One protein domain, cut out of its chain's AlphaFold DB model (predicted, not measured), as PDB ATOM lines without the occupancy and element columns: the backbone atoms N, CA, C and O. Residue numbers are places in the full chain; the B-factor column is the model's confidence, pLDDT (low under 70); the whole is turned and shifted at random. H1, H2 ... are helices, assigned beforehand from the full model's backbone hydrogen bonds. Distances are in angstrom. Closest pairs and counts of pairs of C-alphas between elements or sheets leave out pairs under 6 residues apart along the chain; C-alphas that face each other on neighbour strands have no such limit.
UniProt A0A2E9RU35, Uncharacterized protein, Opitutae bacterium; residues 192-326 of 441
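AT A GLANCE: This is residues 192 to 326 of the 441 residues of an uncharacterized protein of Opitutae bacterium (UniProt A0A2E9RU35). Four helices, H1, H2, H5 and H4, form a ring of neighbours, with H3 packed on H1 and H2 at one end of the longest axis and H6 crossing H5 at the other. H7 packs on H2 and H5, on the side away from H4. The printed part has 135 residues with seven named helices, H1 to H7 along the chain, and no named strand: all helix. H1, H2, H3, H4, H5 and H7 form an up-and-down bundle, each running against the one before it. It is compact, radius of gyration of the C-alphas 14.5 A, and spans 43 by 34 by 28 A.

HOW THE PARTS SIT: H1, residues 192 to 211, and H2, residues 216 to 228, are a hairpin at 18 degrees, closest at the C-alphas of Ala 205 and Gly 218, 4.0 A. H3, residues 233 to 243, touches residues 198 to 206 of H1 alone; the closest C-alphas, Val 202 and Ala 235, are 5.8 A apart. H4, residues 257 to 270, touches H1 at a steep tilt of 42 degrees, Gly 200 to Phe 260, closest C-alphas 5.1 A. H4 and H5, residues 275 to 288, are a hairpin; the closest C-alphas, Val 268 and Thr 278, are 5.7 A apart. H6, residues 293 to 304, touches H5 at a steep tilt of 49 degrees, His 282 to Ser 295, closest C-alphas 5.1 A. H7, residues 311 to 326, touches H2, closest C-alphas Ala 227 and Asn 319, 6.8 A. H3 and H6 are apart. Every O i to N i+4 pair is within hydrogen-bond range but in H5, 9 of 10.

IN THESE COORDINATES: H1, 29.3 A long, begins at C-alpha 192 (112.279, 154.859, 144.550). H7, 22.4 A, ends at C-alpha 326 (92.545, 156.305, 147.854).

THE WHOLE: The farthest C-alphas, Gly 250 and Lys 304, are 43.7 A apart. The printed part has no cut. H3 to H4 is a long link, residues 244 to 256. pLDDT is under 70 at residues 271 to 273 and 325 to 326.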
ATOM      1  N   ILE A 192     110.978 155.533 144.666       89.44
ATOM      2  CA  ILE A 192     112.279 154.859 144.550       89.44
ATOM      3  C   ILE A 192     112.316 153.595 145.418       89.44
ATOM      4  O   ILE A 192     112.615 152.513 144.914       89.44
ATOM      5  N   SER A 193     111.957 153.707 146.698       89.88
ATOM      6  CA  SER A 193     111.937 152.578 147.635       89.88
ATOM      7  C   SER A 193     110.920 151.521 147.212       89.88
ATOM      8  O   SER A 193     111.239 150.334 147.166       89.88
ATOM      9  N   ALA A 194     109.710 151.943 146.830       91.56
ATOM     10  CA  ALA A 194     108.669 151.039 146.352       91.56
ATOM     11  C   ALA A 194     109.102 150.285 145.084       91.56
ATOM     12  O   ALA A 194     108.895 149.076 144.983       91.56
ATOM     13  N   LYS A 195     109.742 150.981 144.135       92.94
ATOM     14  CA  LYS A 195     110.277 150.385 142.908       92.94
ATOM     15  C   LYS A 195     111.351 149.345 143.222       92.94
ATOM     16  O   LYS A 195     111.244 148.222 142.739       92.94
ATOM     17  N   ARG A 196     112.341 149.681 144.058       92.94
ATOM     18  CA  ARG A 196     113.438 148.767 144.425       92.94
ATOM     19  C   ARG A 196     112.940 147.529 145.177       92.94
ATOM     20  O   ARG A 196     113.369 146.418 144.871       92.94
ATOM     21  N   LEU A 197     111.990 147.695 146.098       94.12
ATOM     22  CA  LEU A 197     111.347 146.572 146.787       94.12
ATOM     23  C   LEU A 197     110.558 145.682 145.827       94.12
ATOM     24  O   LEU A 197     110.700 144.463 145.865       94.12
ATOM     25  N   ALA A 198     109.749 146.273 144.947       94.81
ATOM     26  CA  ALA A 198     108.991 145.505 143.970       94.81
ATOM     27  C   ALA A 198     109.914 144.750 143.001       94.81
ATOM     28  O   ALA A 198     109.672 143.581 142.728       94.81
ATOM     29  N   GLU A 199     111.002 145.365 142.530       94.31
ATOM     30  CA  GLU A 199     112.000 144.707 141.675       94.31
ATOM     31  C   GLU A 199     112.692 143.534 142.376       94.31
ATOM     32  O   GLU A 199     112.783 142.452 141.798       94.31
ATOM     33  N   GLY A 200     113.138 143.715 143.622       94.75
ATOM     34  CA  GLY A 200     113.751 142.633 144.394       94.75
ATOM     35  C   GLY A 200     112.782 141.474 144.647       94.75
ATOM     36  O   GLY A 200     113.139 140.311 144.456       94.75
ATOM     37  N   ALA A 201     111.523 141.780 144.969       96.06
ATOM     38  CA  ALA A 201     110.478 140.776 145.129       96.06
ATOM     39  C   ALA A 201     110.161 140.041 143.816       96.06
ATOM     40  O   ALA A 201     110.009 138.821 143.824       96.06
ATOM     41  N   VAL A 202     110.123 140.743 142.678       95.88
ATOM     42  CA  VAL A 202     109.940 140.113 141.360       95.88
ATOM     43  C   VAL A 202     111.095 139.176 141.028       95.88
ATOM     44  O   VAL A 202     110.844 138.070 140.560       95.88
ATOM     45  N   LYS A 203     112.339 139.564 141.318       94.12
ATOM     46  CA  LYS A 203     113.511 138.707 141.093       94.12
ATOM     47  C   LYS A 203     113.437 137.407 141.894       94.12
ATOM     48  O   LYS A 203     113.726 136.331 141.373       94.12
ATOM     49  N   LEU A 204     113.025 137.496 143.159       93.25
ATOM     50  CA  LEU A 204     112.818 136.316 143.998       93.25
ATOM     51  C   LEU A 204     111.654 135.463 143.493       93.25
ATOM     52  O   LEU A 204     111.789 134.246 143.408       93.25
ATOM     53  N   ALA A 205     110.542 136.089 143.109       94.69
ATOM     54  CA  ALA A 205     109.402 135.390 142.533       94.69
ATOM     55  C   ALA A 205     109.791 134.636 141.254       94.69
ATOM     56  O   ALA A 205     109.489 133.456 141.115       94.69
ATOM     57  N   GLU A 206     110.516 135.289 140.346       94.50
ATOM     58  CA  GLU A 206     111.032 134.693 139.116       94.50
ATOM     59  C   GLU A 206     111.877 133.445 139.401       94.50
ATOM     60  O   GLU A 206     111.653 132.401 138.786       94.50
ATOM     61  N   ARG A 207     112.818 133.526 140.353       92.00
ATOM     62  CA  ARG A 207     113.660 132.391 140.766       92.00
ATOM     63  C   ARG A 207     112.817 131.215 141.259       92.00
ATOM     64  O   ARG A 207     113.039 130.086 140.833       92.00
ATOM     65  N   GLU A 208     111.852 131.485 142.131       93.25
ATOM     66  CA  GLU A 208     110.938 130.476 142.672       93.25
ATOM     67  C   GLU A 208     110.105 129.818 141.560       93.25
ATOM     68  O   GLU A 208     109.983 128.595 141.517       93.25
ATOM     69  N   PHE A 209     109.593 130.607 140.610       91.88
ATOM     70  CA  PHE A 209     108.781 130.098 139.503       91.88
ATOM     71  C   PHE A 209     109.565 129.324 138.443       91.88
ATOM     72  O   PHE A 209     108.989 128.452 137.791       91.88
ATOM     73  N   LYS A 210     110.862 129.608 138.271       90.69
ATOM     74  CA  LYS A 210     111.747 128.812 137.406       90.69
ATOM     75  C   LYS A 210     111.958 127.394 137.940       90.69
ATOM     76  O   LYS A 210     112.128 126.482 137.142       90.69
ATOM     77  N   VAL A 211     111.923 127.210 139.262       90.88
ATOM     78  CA  VAL A 211     112.001 125.885 139.902       90.88
ATOM     79  C   VAL A 211     110.626 125.222 139.936       90.88
ATOM     80  O   VAL A 211     110.468 124.081 139.513       90.88
ATOM     81  N   ASN A 212     109.616 125.941 140.426       88.38
ATOM     82  CA  ASN A 212     108.240 125.474 140.488       88.38
ATOM     83  C   ASN A 212     107.296 126.611 140.099       88.38
ATOM     84  O   ASN A 212     107.060 127.537 140.877       88.38
ATOM     85  N   ARG A 213     106.675 126.498 138.923       86.00
ATOM     86  CA  ARG A 213     105.742 127.502 138.389       86.00
ATOM     87  C   ARG A 213     104.528 127.757 139.293       86.00
ATOM     88  O   ARG A 213     103.886 128.794 139.166       86.00
ATOM     89  N   GLN A 214     104.227 126.838 140.209       86.25
ATOM     90  CA  GLN A 214     103.167 126.962 141.208       86.25
ATOM     91  C   GLN A 214     103.687 127.309 142.617       86.25
ATOM     92  O   GLN A 214     102.939 127.182 143.585       86.25
ATOM     93  N   SER A 215     104.949 127.745 142.758       87.69
ATOM     94  CA  SER A 215     105.575 128.040 144.057       87.69
ATOM     95  C   SER A 215     104.715 129.012 144.883       87.69
ATOM     96  O   SER A 215     104.531 130.166 144.476       87.69
ATOM     97  N   PRO A 216     104.216 128.596 146.068       86.50
ATOM     98  CA  PRO A 216     103.453 129.474 146.951       86.50
ATOM     99  C   PRO A 216     104.244 130.722 147.344       86.50
ATOM    100  O   PRO A 216     103.697 131.824 147.364       86.50
ATOM    101  N   LYS A 217     105.547 130.555 147.586       91.06
ATOM    102  CA  LYS A 217     106.473 131.638 147.915       91.06
ATOM    103  C   LYS A 217     106.668 132.590 146.737       91.06
ATOM    104  O   LYS A 217     106.625 133.803 146.927       91.06
ATOM    105  N   GLY A 218     106.791 132.056 145.519       91.19
ATOM    106  CA  GLY A 218     106.819 132.864 144.298       91.19
ATOM    107  C   GLY A 218     105.567 133.734 144.154       91.19
ATOM    108  O   GLY A 218     105.663 134.941 143.926       91.19
ATOM    109  N   PHE A 219     104.382 133.156 144.383       88.19
ATOM    110  CA  PHE A 219     103.124 133.907 144.350       88.19
ATOM    111  C   PHE A 219     103.037 134.974 145.438       88.19
ATOM    112  O   PHE A 219     102.590 136.082 145.152       88.19
ATOM    113  N   GLN A 220     103.478 134.680 146.661       89.81
ATOM    114  CA  GLN A 220     103.504 135.661 147.748       89.81
ATOM    115  C   GLN A 220     104.431 136.840 147.419       89.81
ATOM    116  O   GLN A 220     104.035 137.991 147.591       89.81
ATOM    117  N   MET A 221     105.616 136.581 146.861       95.25
ATOM    118  CA  MET A 221     106.550 137.632 146.435       95.25
ATOM    119  C   MET A 221     105.976 138.498 145.305       95.25
ATOM    120  O   MET A 221     106.046 139.726 145.368       95.25
ATOM    121  N   LEU A 222     105.336 137.885 144.304       92.31
ATOM    122  CA  LEU A 222     104.665 138.621 143.230       92.31
ATOM    123  C   LEU A 222     103.497 139.472 143.760       92.31
ATOM    124  O   LEU A 222     103.343 140.634 143.378       92.31
ATOM    125  N   GLN A 223     102.693 138.920 144.668       91.38
ATOM    126  CA  GLN A 223     101.597 139.638 145.316       91.38
ATOM    127  C   GLN A 223     102.100 140.828 146.140       91.38
ATOM    128  O   GLN A 223     101.518 141.910 146.070       91.38
ATOM    129  N   PHE A 224     103.202 140.653 146.872       95.06
ATOM    130  CA  PHE A 224     103.861 141.736 147.594       95.06
ATOM    131  C   PHE A 224     104.359 142.833 146.644       95.06
ATOM    132  O   PHE A 224     104.047 144.005 146.857       95.06
ATOM    133  N   ALA A 225     105.060 142.472 145.563       95.25
ATOM    134  CA  ALA A 225     105.563 143.435 144.582       95.25
ATOM    135  C   ALA A 225     104.440 144.324 144.025       95.25
ATOM    136  O   ALA A 225     104.567 145.551 143.997       95.25
ATOM    137  N   LYS A 226     103.310 143.710 143.653       90.44
ATOM    138  CA  LYS A 226     102.119 144.419 143.163       90.44
ATOM    139  C   LYS A 226     101.446 145.279 144.232       90.44
ATOM    140  O   LYS A 226     100.874 146.310 143.903       90.44
ATOM    141  N   ALA A 227     101.488 144.882 145.498       90.19
ATOM    142  CA  ALA A 227     100.889 145.660 146.579       90.19
ATOM    143  C   ALA A 227     101.718 146.909 146.925       90.19
ATOM    144  O   ALA A 227     101.156 147.967 147.218       90.19
ATOM    145  N   ILE A 228     103.050 146.799 146.857       93.31
ATOM    146  CA  ILE A 228     103.978 147.908 147.113       93.31
ATOM    147  C   ILE A 228     104.029 148.884 145.937       93.31
ATOM    148  O   ILE A 228     103.980 150.097 146.148       93.31
ATOM    149  N   HIS A 229     104.105 148.367 144.711       92.50
ATOM    150  CA  HIS A 229     104.165 149.169 143.495       92.50
ATOM    151  C   HIS A 229     103.247 148.567 142.410       92.50
ATOM    152  O   HIS A 229     103.716 147.814 141.551       92.50
ATOM    153  N   PRO A 230     101.944 148.915 142.406       87.44
ATOM    154  CA  PRO A 230     100.953 148.330 141.491       87.44
ATOM    155  C   PRO A 230     101.292 148.458 140.003       87.44
ATOM    156  O   PRO A 230     101.008 147.551 139.225       87.44
ATOM    157  N   GLU A 231     101.957 149.546 139.612       89.00
ATOM    158  CA  GLU A 231     102.351 149.810 138.222       89.00
ATOM    159  C   GLU A 231     103.735 149.250 137.860       89.00
ATOM    160  O   GLU A 231     104.327 149.630 136.850       89.00
ATOM    161  N   ASN A 232     104.312 148.372 138.691       92.06
ATOM    162  CA  ASN A 232     105.663 147.882 138.442       92.06
ATOM    163  C   ASN A 232     105.664 146.994 137.193       92.06
ATOM    164  O   ASN A 232     105.082 145.909 137.181       92.06
ATOM    165  N   VAL A 233     106.352 147.450 136.146       90.81
ATOM    166  CA  VAL A 233     106.345 146.796 134.832       90.81
ATOM    167  C   VAL A 233     106.880 145.360 134.908       90.81
ATOM    168  O   VAL A 233     106.340 144.482 134.243       90.81
ATOM    169  N   ASN A 234     107.891 145.087 135.744       93.50
ATOM    170  CA  ASN A 234     108.429 143.732 135.918       93.50
ATOM    171  C   ASN A 234     107.425 142.803 136.610       93.50
ATOM    172  O   ASN A 234     107.278 141.655 136.198       93.50
ATOM    173  N   ALA A 235     106.703 143.294 137.620       93.94
ATOM    174  CA  ALA A 235     105.670 142.515 138.299       93.94
ATOM    175  C   ALA A 235     104.498 142.193 137.361       93.94
ATOM    176  O   ALA A 235     104.057 141.047 137.291       93.94
ATOM    177  N   LEU A 236     104.033 143.187 136.597       91.44
ATOM    178  CA  LEU A 236     102.969 143.003 135.608       91.44
ATOM    179  C   LEU A 236     103.389 142.037 134.498       91.44
ATOM    180  O   LEU A 236     102.608 141.167 134.123       91.44
ATOM    181  N   MET A 237     104.627 142.148 134.008       92.69
ATOM    182  CA  MET A 237     105.164 141.238 132.998       92.69
ATOM    183  C   MET A 237     105.267 139.802 133.525       92.69
ATOM    184  O   MET A 237     104.822 138.881 132.845       92.69
ATOM    185  N   LEU A 238     105.799 139.600 134.735       93.00
ATOM    186  CA  LEU A 238     105.900 138.267 135.333       93.00
ATOM    187  C   LEU A 238     104.517 137.617 135.478       93.00
ATOM    188  O   LEU A 238     104.330 136.459 135.110       93.00
ATOM    189  N   GLU A 239     103.525 138.366 135.959       91.31
ATOM    190  CA  GLU A 239     102.155 137.867 136.071       91.31
ATOM    191  C   GLU A 239     101.523 137.559 134.704       91.31
ATOM    192  O   GLU A 239     100.837 136.542 134.565       91.31
ATOM    193  N   ALA A 240     101.772 138.397 133.693       88.44
ATOM    194  CA  ALA A 240     101.295 138.180 132.330       88.44
ATOM    195  C   ALA A 240     101.844 136.865 131.753       88.44
ATOM    196  O   ALA A 240     101.074 136.033 131.270       88.44
ATOM    197  N   LEU A 241     103.156 136.635 131.882       88.44
ATOM    198  CA  LEU A 241     103.820 135.408 131.428       88.44
ATOM    199  C   LEU A 241     103.278 134.169 132.149       88.44
ATOM    200  O   LEU A 241     102.997 133.151 131.513       88.44
ATOM    201  N   LEU A 242     103.078 134.254 133.470       86.56
ATOM    202  CA  LEU A 242     102.499 133.167 134.263       86.56
ATOM    203  C   LEU A 242     101.086 132.824 133.793       86.56
ATOM    204  O   LEU A 242     100.814 131.659 133.506       86.56
ATOM    205  N   THR A 243     100.233 133.841 133.656       83.50
ATOM    206  CA  THR A 243      98.829 133.701 133.247       83.50
ATOM    207  C   THR A 243      98.697 133.146 131.831       83.50
ATOM    208  O   THR A 243      97.775 132.384 131.553       83.50
ATOM    209  N   ALA A 244      99.605 133.523 130.930       79.75
ATOM    210  CA  ALA A 244      99.619 133.062 129.546       79.75
ATOM    211  C   ALA A 244     100.298 131.692 129.358       79.75
ATOM    212  O   ALA A 244     100.363 131.203 128.235       79.75
ATOM    213  N   GLY A 245     100.845 131.082 130.417       82.31
ATOM    214  CA  GLY A 245     101.599 129.830 130.292       82.31
ATOM    215  C   GLY A 245     102.936 129.977 129.547       82.31
ATOM    216  O   GLY A 245     103.558 128.975 129.211       82.31
ATOM    217  N   GLN A 246     103.411 131.203 129.311       84.38
ATOM    218  CA  GLN A 246     104.621 131.473 128.532       84.38
ATOM    219  C   GLN A 246     105.908 131.234 129.339       84.38
ATOM    220  O   GLN A 246     105.872 131.263 130.575       84.38
ATOM    221  N   PRO A 247     107.057 130.987 128.688       86.56
ATOM    222  CA  PRO A 247     108.348 130.930 129.366       86.56
ATOM    223  C   PRO A 247     108.620 132.201 130.179       86.56
ATOM    224  O   PRO A 247     108.299 133.310 129.754       86.56
ATOM    225  N   ILE A 248     109.210 132.041 131.363       88.06
ATOM    226  CA  ILE A 248     109.564 133.171 132.226       88.06
ATOM    227  C   ILE A 248     110.912 133.724 131.752       88.06
ATOM    228  O   ILE A 248     111.973 133.248 132.156       88.06
ATOM    229  N   SER A 249     110.853 134.699 130.848       81.88
ATOM    230  CA  SER A 249     112.006 135.337 130.204       81.88
ATOM    231  C   SER A 249     111.784 136.840 130.016       81.88
ATOM    232  O   SER A 249     110.643 137.293 129.964       81.88
ATOM    233  N   GLY A 250     112.863 137.618 129.874       77.50
ATOM    234  CA  GLY A 250     112.780 139.063 129.594       77.50
ATOM    235  C   GLY A 250     112.402 139.935 130.800       77.50
ATOM    236  O   GLY A 250     111.956 141.073 130.636       77.50
ATOM    237  N   ILE A 251     112.562 139.406 132.015       82.75
ATOM    238  CA  ILE A 251     112.440 140.167 133.258       82.75
ATOM    239  C   ILE A 251     113.809 140.770 133.574       82.75
ATOM    240  O   ILE A 251     114.807 140.061 133.654       82.75
ATOM    241  N   PHE A 252     113.851 142.091 133.746       78.88
ATOM    242  CA  PHE A 252     115.088 142.831 133.977       78.88
ATOM    243  C   PHE A 252     115.006 143.536 135.325       78.88
ATOM    244  O   PHE A 252     114.280 144.519 135.478       78.88
ATOM    245  N   THR A 253     115.735 143.024 136.315       79.19
ATOM    246  CA  THR A 253     115.809 143.611 137.659       79.19
ATOM    247  C   THR A 253     117.256 143.923 138.009       79.19
ATOM    248  O   THR A 253     118.087 143.016 138.061       79.19
ATOM    249  N   GLU A 254     117.543 145.184 138.312       80.62
ATOM    250  CA  GLU A 254     118.875 145.631 138.745       80.62
ATOM    251  C   GLU A 254     119.178 145.255 140.205       80.62
ATOM    252  O   GLU A 254     120.331 145.202 140.622       80.62
ATOM    253  N   VAL A 255     118.142 144.984 141.003       84.69
ATOM    254  CA  VAL A 255     118.272 144.750 142.445       84.69
ATOM    255  C   VAL A 255     118.847 143.360 142.719       84.69
ATOM    256  O   VAL A 255     118.377 142.352 142.185       84.69
ATOM    257  N   THR A 256     119.886 143.279 143.549       85.00
ATOM    258  CA  THR A 256     120.416 142.005 144.059       85.00
ATOM    259  C   THR A 256     119.595 141.520 145.252       85.00
ATOM    260  O   THR A 256     118.920 142.302 145.914       85.00
ATOM    261  N   GLU A 257     119.650 140.222 145.552       82.12
ATOM    262  CA  GLU A 257     118.939 139.658 146.707       82.12
ATOM    263  C   GLU A 257     119.397 140.307 148.026       82.12
ATOM    264  O   GLU A 257     118.572 140.695 148.847       82.12
ATOM    265  N   GLN A 258     120.702 140.543 148.186       84.00
ATOM    266  CA  GLN A 258     121.253 141.254 149.344       84.00
ATOM    267  C   GLN A 258     120.739 142.697 149.440       84.00
ATOM    268  O   GLN A 258     120.287 143.119 150.505       84.00
ATOM    269  N   ALA A 259     120.744 143.439 148.327       87.81
ATOM    270  CA  ALA A 259     120.221 144.805 148.296       87.81
ATOM    271  C   ALA A 259     118.723 144.841 148.628       87.81
ATOM    272  O   ALA A 259     118.277 145.725 149.356       87.81
ATOM    273  N   PHE A 260     117.951 143.855 148.162       91.25
ATOM    274  CA  PHE A 260     116.531 143.733 148.487       91.25
ATOM    275  C   PHE A 260     116.282 143.623 149.997       91.25
ATOM    276  O   PHE A 260     115.422 144.334 150.514       91.25
ATOM    277  N   PHE A 261     117.054 142.810 150.725       88.31
ATOM    278  CA  PHE A 261     116.930 142.736 152.187       88.31
ATOM    279  C   PHE A 261     117.361 144.024 152.888       88.31
ATOM    280  O   PHE A 261     116.728 144.419 153.867       88.31
ATOM    281  N   GLY A 262     118.388 144.708 152.374       88.31
ATOM    282  CA  GLY A 262     118.749 146.050 152.836       88.31
ATOM    283  C   GLY A 262     117.568 147.018 152.726       88.31
ATOM    284  O   GLY A 262     117.187 147.647 153.713       88.31
ATOM    285  N   TYR A 263     116.914 147.051 151.561       90.81
ATOM    286  CA  TYR A 263     115.726 147.875 151.338       90.81
ATOM    287  C   TYR A 263     114.531 147.462 152.202       90.81
ATOM    288  O   TYR A 263     113.800 148.337 152.657       90.81
ATOM    289  N   LEU A 264     114.314 146.164 152.454       91.12
ATOM    290  CA  LEU A 264     113.240 145.698 153.341       91.12
ATOM    291  C   LEU A 264     113.437 146.195 154.772       91.12
ATOM    292  O   LEU A 264     112.497 146.721 155.360       91.12
ATOM    293  N   ASN A 265     114.648 146.069 155.316       89.25
ATOM    294  CA  ASN A 265     114.947 146.536 156.669       89.25
ATOM    295  C   ASN A 265     114.800 148.060 156.778       89.25
ATOM    296  O   ASN A 265     114.136 148.546 157.689       89.25
ATOM    297  N   GLN A 266     115.314 148.806 155.797       89.19
ATOM    298  CA  GLN A 266     115.128 150.258 155.737       89.19
ATOM    299  C   GLN A 266     113.643 150.643 155.620       89.19
ATOM    300  O   GLN A 266     113.187 151.612 156.229       89.19
ATOM    301  N   ALA A 267     112.859 149.890 154.847       89.12
ATOM    302  CA  ALA A 267     111.426 150.118 154.707       89.12
ATOM    303  C   ALA A 267     110.664 149.834 156.004       89.12
ATOM    304  O   ALA A 267     109.732 150.564 156.310       89.12
ATOM    305  N   VAL A 268     111.064 148.829 156.788       89.31
ATOM    306  CA  VAL A 268     110.478 148.568 158.115       89.31
ATOM    307  C   VAL A 268     110.703 149.757 159.050       89.31
ATOM    308  O   VAL A 268     109.784 150.161 159.755       89.31
ATOM    309  N   GLU A 269     111.896 150.349 159.027       84.12
ATOM    310  CA  GLU A 269     112.230 151.511 159.863       84.12
ATOM    311  C   GLU A 269     111.487 152.782 159.422       84.12
ATOM    312  O   GLU A 269     111.107 153.608 160.252       84.12
ATOM    313  N   THR A 270     111.233 152.929 158.118       77.06
ATOM    314  CA  THR A 270     110.629 154.136 157.525       77.06
ATOM    315  C   THR A 270     109.119 154.049 157.287       77.06
ATOM    316  O   THR A 270     108.479 155.086 157.122       77.06
ATOM    317  N   ALA A 271     108.517 152.853 157.316       69.94
ATOM    318  CA  ALA A 271     107.070 152.643 157.165       69.94
ATOM    319  C   ALA A 271     106.242 153.356 158.255       69.94
ATOM    320  O   ALA A 271     105.046 153.606 158.075       69.94
ATOM    321  N   GLY A 272     106.873 153.738 159.372       64.25
ATOM    322  CA  GLY A 272     106.264 154.562 160.412       64.25
ATOM    323  C   GLY A 272     105.122 153.849 161.146       64.25
ATOM    324  O   GLY A 272     105.297 152.749 161.660       64.25
ATOM    325  N   LYS A 273     103.953 154.508 161.233       67.81
ATOM    326  CA  LYS A 273     102.759 154.069 161.994       67.81
ATOM    327  C   LYS A 273     101.831 153.102 161.236       67.81
ATOM    328  O   LYS A 273     100.813 152.700 161.799       67.81
ATOM    329  N   ASP A 274     102.118 152.755 159.979       83.31
ATOM    330  CA  ASP A 274     101.265 151.831 159.216       83.31
ATOM    331  C   ASP A 274     101.512 150.380 159.658       83.31
ATOM    332  O   ASP A 274     102.378 149.678 159.136       83.31
ATOM    333  N   GLU A 275     100.733 149.923 160.645       86.38
ATOM    334  CA  GLU A 275     100.838 148.571 161.208       86.38
ATOM    335  C   GLU A 275     100.637 147.480 160.139       86.38
ATOM    336  O   GLU A 275     101.302 146.446 160.190       86.38
ATOM    337  N   ASN A 276      99.797 147.710 159.122       87.06
ATOM    338  CA  ASN A 276      99.573 146.724 158.063       87.06
ATOM    339  C   ASN A 276     100.774 146.625 157.115       87.06
ATOM    340  O   ASN A 276     101.161 145.515 156.746       87.06
ATOM    341  N   LEU A 277     101.374 147.760 156.738       90.75
ATOM    342  CA  LEU A 277     102.591 147.781 155.923       90.75
ATOM    343  C   LEU A 277     103.761 147.137 156.670       90.75
ATOM    344  O   LEU A 277     104.443 146.276 156.115       90.75
ATOM    345  N   THR A 278     103.963 147.498 157.937       92.31
ATOM    346  CA  THR A 278     105.048 146.961 158.766       92.31
ATOM    347  C   THR A 278     104.927 145.447 158.939       92.31
ATOM    348  O   THR A 278     105.905 144.721 158.750       92.31
ATOM    349  N   LEU A 279     103.721 144.934 159.213       91.81
ATOM    350  CA  LEU A 279     103.489 143.490 159.276       91.81
ATOM    351  C   LEU A 279     103.709 142.811 157.922       91.81
ATOM    352  O   LEU A 279     104.288 141.725 157.875       91.81
ATOM    353  N   LEU A 280     103.303 143.442 156.817       93.69
ATOM    354  CA  LEU A 280     103.535 142.890 155.486       93.69
ATOM    355  C   LEU A 280     105.038 142.771 155.195       93.69
ATOM    356  O   LEU A 280     105.489 141.707 154.773       93.69
ATOM    357  N   LEU A 281     105.828 143.803 155.491       94.50
ATOM    358  CA  LEU A 281     107.283 143.794 155.309       94.50
ATOM    359  C   LEU A 281     107.958 142.696 156.146       94.50
ATOM    360  O   LEU A 281     108.729 141.901 155.607       94.50
ATOM    361  N   HIS A 282     107.612 142.573 157.431       94.62
ATOM    362  CA  HIS A 282     108.132 141.494 158.277       94.62
ATOM    363  C   HIS A 282     107.723 140.102 157.787       94.62
ATOM    364  O   HIS A 282     108.524 139.171 157.861       94.62
ATOM    365  N   SER A 283     106.509 139.946 157.249       94.00
ATOM    366  CA  SER A 283     106.075 138.659 156.695       94.00
ATOM    367  C   SER A 283     106.932 138.245 155.498       94.00
ATOM    368  O   SER A 283     107.316 137.085 155.401       94.00
ATOM    369  N   VAL A 284     107.323 139.198 154.644       95.00
ATOM    370  CA  VAL A 284     108.219 138.954 153.505       95.00
ATOM    371  C   VAL A 284     109.627 138.589 153.965       95.00
ATOM    372  O   VAL A 284     110.222 137.671 153.401       95.00
ATOM    373  N   ILE A 285     110.147 139.248 155.007       93.75
ATOM    374  CA  ILE A 285     111.443 138.883 155.597       93.75
ATOM    375  C   ILE A 285     111.409 137.424 156.071       93.75
ATOM    376  O   ILE A 285     112.311 136.660 155.739       93.75
ATOM    377  N   LEU A 286     110.349 137.003 156.771       93.19
ATOM    378  CA  LEU A 286     110.212 135.631 157.279       93.19
ATOM    379  C   LEU A 286     110.065 134.566 156.184       93.19
ATOM    380  O   LEU A 286     110.458 133.425 156.412       93.19
ATOM    381  N   LEU A 287     109.559 134.914 154.993       90.56
ATOM    382  CA  LEU A 287     109.511 133.980 153.858       90.56
ATOM    383  C   LEU A 287     110.902 133.539 153.388       90.56
ATOM    384  O   LEU A 287     111.021 132.501 152.738       90.56
ATOM    385  N   GLN A 288     111.936 134.332 153.673       85.62
ATOM    386  CA  GLN A 288     113.313 134.031 153.284       85.62
ATOM    387  C   GLN A 288     114.249 133.787 154.460       85.62
ATOM    388  O   GLN A 288     115.175 132.990 154.355       85.62
ATOM    389  N   GLN A 289     114.001 134.449 155.587       89.94
ATOM    390  CA  GLN A 289     114.759 134.315 156.824       89.94
ATOM    391  C   GLN A 289     113.794 133.953 157.964       89.94
ATOM    392  O   GLN A 289     113.444 134.823 158.767       89.94
ATOM    393  N   PRO A 290     113.354 132.680 158.059       89.88
ATOM    394  CA  PRO A 290     112.336 132.258 159.028       89.88
ATOM    395  C   PRO A 290     112.727 132.503 160.490       89.88
ATOM    396  O   PRO A 290     111.866 132.629 161.354       89.88
ATOM    397  N   THR A 291     114.030 132.591 160.769       91.44
ATOM    398  CA  THR A 291     114.609 132.791 162.103       91.44
ATOM    399  C   THR A 291     114.976 134.248 162.401       91.44
ATOM    400  O   THR A 291     115.613 134.525 163.415       91.44
ATOM    401  N   SER A 292     114.584 135.206 161.549       93.25
ATOM    402  CA  SER A 292     114.857 136.635 161.757       93.25
ATOM    403  C   SER A 292     114.250 137.123 163.078       93.25
ATOM    404  O   SER A 292     113.040 137.330 163.169       93.25
ATOM    405  N   PHE A 293     115.094 137.345 164.093       92.06
ATOM    406  CA  PHE A 293     114.664 137.688 165.455       92.06
ATOM    407  C   PHE A 293     113.671 138.857 165.482       92.06
ATOM    408  O   PHE A 293     112.570 138.719 166.013       92.06
ATOM    409  N   LYS A 294     114.014 139.982 164.835       91.38
ATOM    410  CA  LYS A 294     113.153 141.178 164.779       91.38
ATOM    411  C   LYS A 294     111.775 140.861 164.186       91.38
ATOM    412  O   LYS A 294     110.760 141.296 164.724       91.38
ATOM    413  N   SER A 295     111.729 140.078 163.110       93.12
ATOM    414  CA  SER A 295     110.476 139.751 162.421       93.12
ATOM    415  C   SER A 295     109.637 138.725 163.183       93.12
ATOM    416  O   SER A 295     108.418 138.868 163.245       93.12
ATOM    417  N   VAL A 296     110.267 137.736 163.829       94.00
ATOM    418  CA  VAL A 296     109.577 136.782 164.712       94.00
ATOM    419  C   VAL A 296     108.942 137.518 165.892       94.00
ATOM    420  O   VAL A 296     107.758 137.325 166.166       94.00
ATOM    421  N   VAL A 297     109.686 138.411 166.553       93.75
ATOM    422  CA  VAL A 297     109.170 139.226 167.665       93.75
ATOM    423  C   VAL A 297     107.999 140.101 167.207       93.75
ATOM    424  O   VAL A 297     106.967 140.134 167.879       93.75
ATOM    425  N   ALA A 298     108.109 140.751 166.044       91.94
ATOM    426  CA  ALA A 298     107.025 141.558 165.483       91.94
ATOM    427  C   ALA A 298     105.746 140.732 165.247       91.94
ATOM    428  O   ALA A 298     104.659 141.157 165.641       91.94
ATOM    429  N   MET A 299     105.867 139.525 164.684       93.12
ATOM    430  CA  MET A 299     104.722 138.632 164.461       93.12
ATOM    431  C   MET A 299     104.097 138.129 165.764       93.12
ATOM    432  O   MET A 299     102.874 138.080 165.875       93.12
ATOM    433  N   GLN A 300     104.905 137.799 166.775       93.81
ATOM    434  CA  GLN A 300     104.384 137.397 168.086       93.81
ATOM    435  C   GLN A 300     103.650 138.549 168.782       93.81
ATOM    436  O   GLN A 300     102.581 138.343 169.358       93.81
ATOM    437  N   ASN A 301     104.164 139.775 168.680       93.06
ATOM    438  CA  ASN A 301     103.485 140.958 169.206       93.06
ATOM    439  C   ASN A 301     102.163 141.232 168.474       93.06
ATOM    440  O   ASN A 301     101.166 141.550 169.119       93.06
ATOM    441  N   ALA A 302     102.117 141.050 167.152       91.19
ATOM    442  CA  ALA A 302     100.880 141.149 166.378       91.19
ATOM    443  C   ALA A 302      99.847 140.104 166.823       91.19
ATOM    444  O   ALA A 302      98.681 140.434 167.042       91.19
ATOM    445  N   LYS A 303     100.290 138.859 167.041       92.06
ATOM    446  CA  LYS A 303      99.440 137.774 167.541       92.06
ATOM    447  C   LYS A 303      98.859 138.091 168.921       92.06
ATOM    448  O   LYS A 303      97.670 137.881 169.131       92.06
ATOM    449  N   LYS A 304      99.654 138.668 169.836       93.56
ATOM    450  CA  LYS A 304      99.174 139.141 171.153       93.56
ATOM    451  C   LYS A 304      98.090 140.220 171.042       93.56
ATOM    452  O   LYS A 304      97.224 140.296 171.904       93.56
ATOM    453  N   LYS A 305      98.114 141.027 169.978       90.19
ATOM    454  CA  LYS A 305      97.074 142.018 169.657       90.19
ATOM    455  C   LYS A 305      95.879 141.431 168.886       90.19
ATOM    456  O   LYS A 305      95.081 142.191 168.347       90.19
ATOM    457  N   ASN A 306      95.757 140.103 168.787       88.75
ATOM    458  CA  ASN A 306      94.740 139.405 167.988       88.75
ATOM    459  C   ASN A 306      94.766 139.753 166.487       88.75
ATOM    460  O   ASN A 306      93.755 139.653 165.790       88.75
ATOM    461  N   LEU A 307      95.925 140.149 165.956       83.56
ATOM    462  CA  LEU A 307      96.107 140.359 164.524       83.56
ATOM    463  C   LEU A 307      96.544 139.050 163.860       83.56
ATOM    464  O   LEU A 307      97.444 138.364 164.341       83.56
ATOM    465  N   SER A 308      95.956 138.738 162.702       82.75
ATOM    466  CA  SER A 308      96.416 137.613 161.880       82.75
ATOM    467  C   SER A 308      97.876 137.801 161.459       82.75
ATOM    468  O   SER A 308      98.246 138.875 160.981       82.75
ATOM    469  N   THR A 309      98.670 136.738 161.557       86.44
ATOM    470  CA  THR A 309     100.067 136.689 161.095       86.44
ATOM    471  C   THR A 309     100.216 136.018 159.728       86.44
ATOM    472  O   THR A 309     101.306 135.983 159.165       86.44
ATOM    473  N   GLU A 310      99.130 135.476 159.168       86.44
ATOM    474  CA  GLU A 310      99.149 134.869 157.839       86.44
ATOM    475  C   GLU A 310      99.321 135.921 156.738       86.44
ATOM    476  O   GLU A 310      98.569 136.899 156.675       86.44
ATOM    477  N   PHE A 311     100.264 135.674 155.822       85.88
ATOM    478  CA  PHE A 311     100.612 136.586 154.729       85.88
ATOM    479  C   PHE A 311      99.386 137.061 153.936       85.88
ATOM    480  O   PHE A 311      99.208 138.259 153.733       85.88
ATOM    481  N   ARG A 312      98.512 136.134 153.510       84.00
ATOM    482  CA  ARG A 312      97.332 136.464 152.689       84.00
ATOM    483  C   ARG A 312      96.380 137.414 153.415       84.00
ATOM    484  O   ARG A 312      95.880 138.360 152.815       84.00
ATOM    485  N   THR A 313      96.177 137.194 154.708       80.44
ATOM    486  CA  THR A 313      95.296 138.014 155.542       80.44
ATOM    487  C   THR A 313      95.914 139.381 155.842       80.44
ATOM    488  O   THR A 313      95.214 140.393 155.821       80.44
ATOM    489  N   ILE A 314      97.230 139.451 156.077       85.31
ATOM    490  CA  ILE A 314      97.955 140.727 156.207       85.31
ATOM    491  C   ILE A 314      97.841 141.530 154.906       85.31
ATOM    492  O   ILE A 314      97.407 142.680 154.929       85.31
ATOM    493  N   LEU A 315      98.153 140.906 153.769       82.31
ATOM    494  CA  LEU A 315      98.073 141.516 152.446       82.31
ATOM    495  C   LEU A 315      96.657 142.017 152.121       82.31
ATOM    496  O   LEU A 315      96.496 143.122 151.605       82.31
ATOM    497  N   GLY A 316      95.625 141.226 152.430       77.25
ATOM    498  CA  GLY A 316      94.226 141.603 152.221       77.25
ATOM    499  C   GLY A 316      93.830 142.848 153.018       77.25
ATOM    500  O   GLY A 316      93.234 143.772 152.459       77.25
ATOM    501  N   ARG A 317      94.220 142.917 154.299       82.62
ATOM    502  CA  ARG A 317      93.995 144.099 155.150       82.62
ATOM    503  C   ARG A 317      94.748 145.321 154.637       82.62
ATOM    504  O   ARG A 317      94.149 146.387 154.510       82.62
ATOM    505  N   PHE A 318      96.019 145.149 154.277       85.94
ATOM    506  CA  PHE A 318      96.844 146.201 153.692       85.94
ATOM    507  C   PHE A 318      96.202 146.780 152.426       85.94
ATOM    508  O   PHE A 318      95.927 147.975 152.364       85.94
ATOM    509  N   ASN A 319      95.863 145.939 151.447       82.50
ATOM    510  CA  ASN A 319      95.239 146.394 150.205       82.50
ATOM    511  C   ASN A 319      93.893 147.086 150.454       82.50
ATOM    512  O   ASN A 319      93.647 148.151 149.892       82.50
ATOM    513  N   SER A 320      93.057 146.538 151.341       79.38
ATOM    514  CA  SER A 320      91.756 147.131 151.681       79.38
ATOM    515  C   SER A 320      91.909 148.532 152.281       79.38
ATOM    516  O   SER A 320      91.232 149.466 151.849       79.38
ATOM    517  N   ALA A 321      92.844 148.709 153.220       79.38
ATOM    518  CA  ALA A 321      93.131 150.009 153.821       79.38
ATOM    519  C   ALA A 321      93.579 151.038 152.768       79.38
ATOM    520  O   ALA A 321      93.122 152.183 152.773       79.38
ATOM    521  N   ARG A 322      94.418 150.618 151.813       81.62
ATOM    522  CA  ARG A 322      94.920 151.488 150.740       81.62
ATOM    523  C   ARG A 322      93.847 151.879 149.737       81.62
ATOM    524  O   ARG A 322      93.782 153.044 149.347       81.62
ATOM    525  N   THR A 323      92.985 150.945 149.345       74.31
ATOM    526  CA  THR A 323      91.853 151.246 148.462       74.31
ATOM    527  C   THR A 323      90.904 152.247 149.123       74.31
ATOM    528  O   THR A 323      90.551 153.253 148.509       74.31
ATOM    529  N   LEU A 324      90.564 152.056 150.403       71.38
ATOM    530  CA  LEU A 324      89.713 152.989 151.154       71.38
ATOM    531  C   LEU A 324      90.338 154.389 151.272       71.38
ATOM    532  O   LEU A 324      89.659 155.392 151.043       71.38
ATOM    533  N   ALA A 325      91.637 154.470 151.576       68.19
ATOM    534  CA  ALA A 325      92.359 155.740 151.663       68.19
ATOM    535  C   ALA A 325      92.419 156.481 150.314       68.19
ATOM    536  O   ALA A 325      92.277 157.703 150.274       68.19
ATOM    537  N   SER A 326      92.576 155.744 149.209       62.31
ATOM    538  CA  SER A 326      92.545 156.305 147.854       62.31
ATOM    539  C   SER A 326      91.169 156.875 147.502       62.31
ATOM    540  O   SER A 326      91.092 157.932 146.892       62.31
TER     541      SER A 326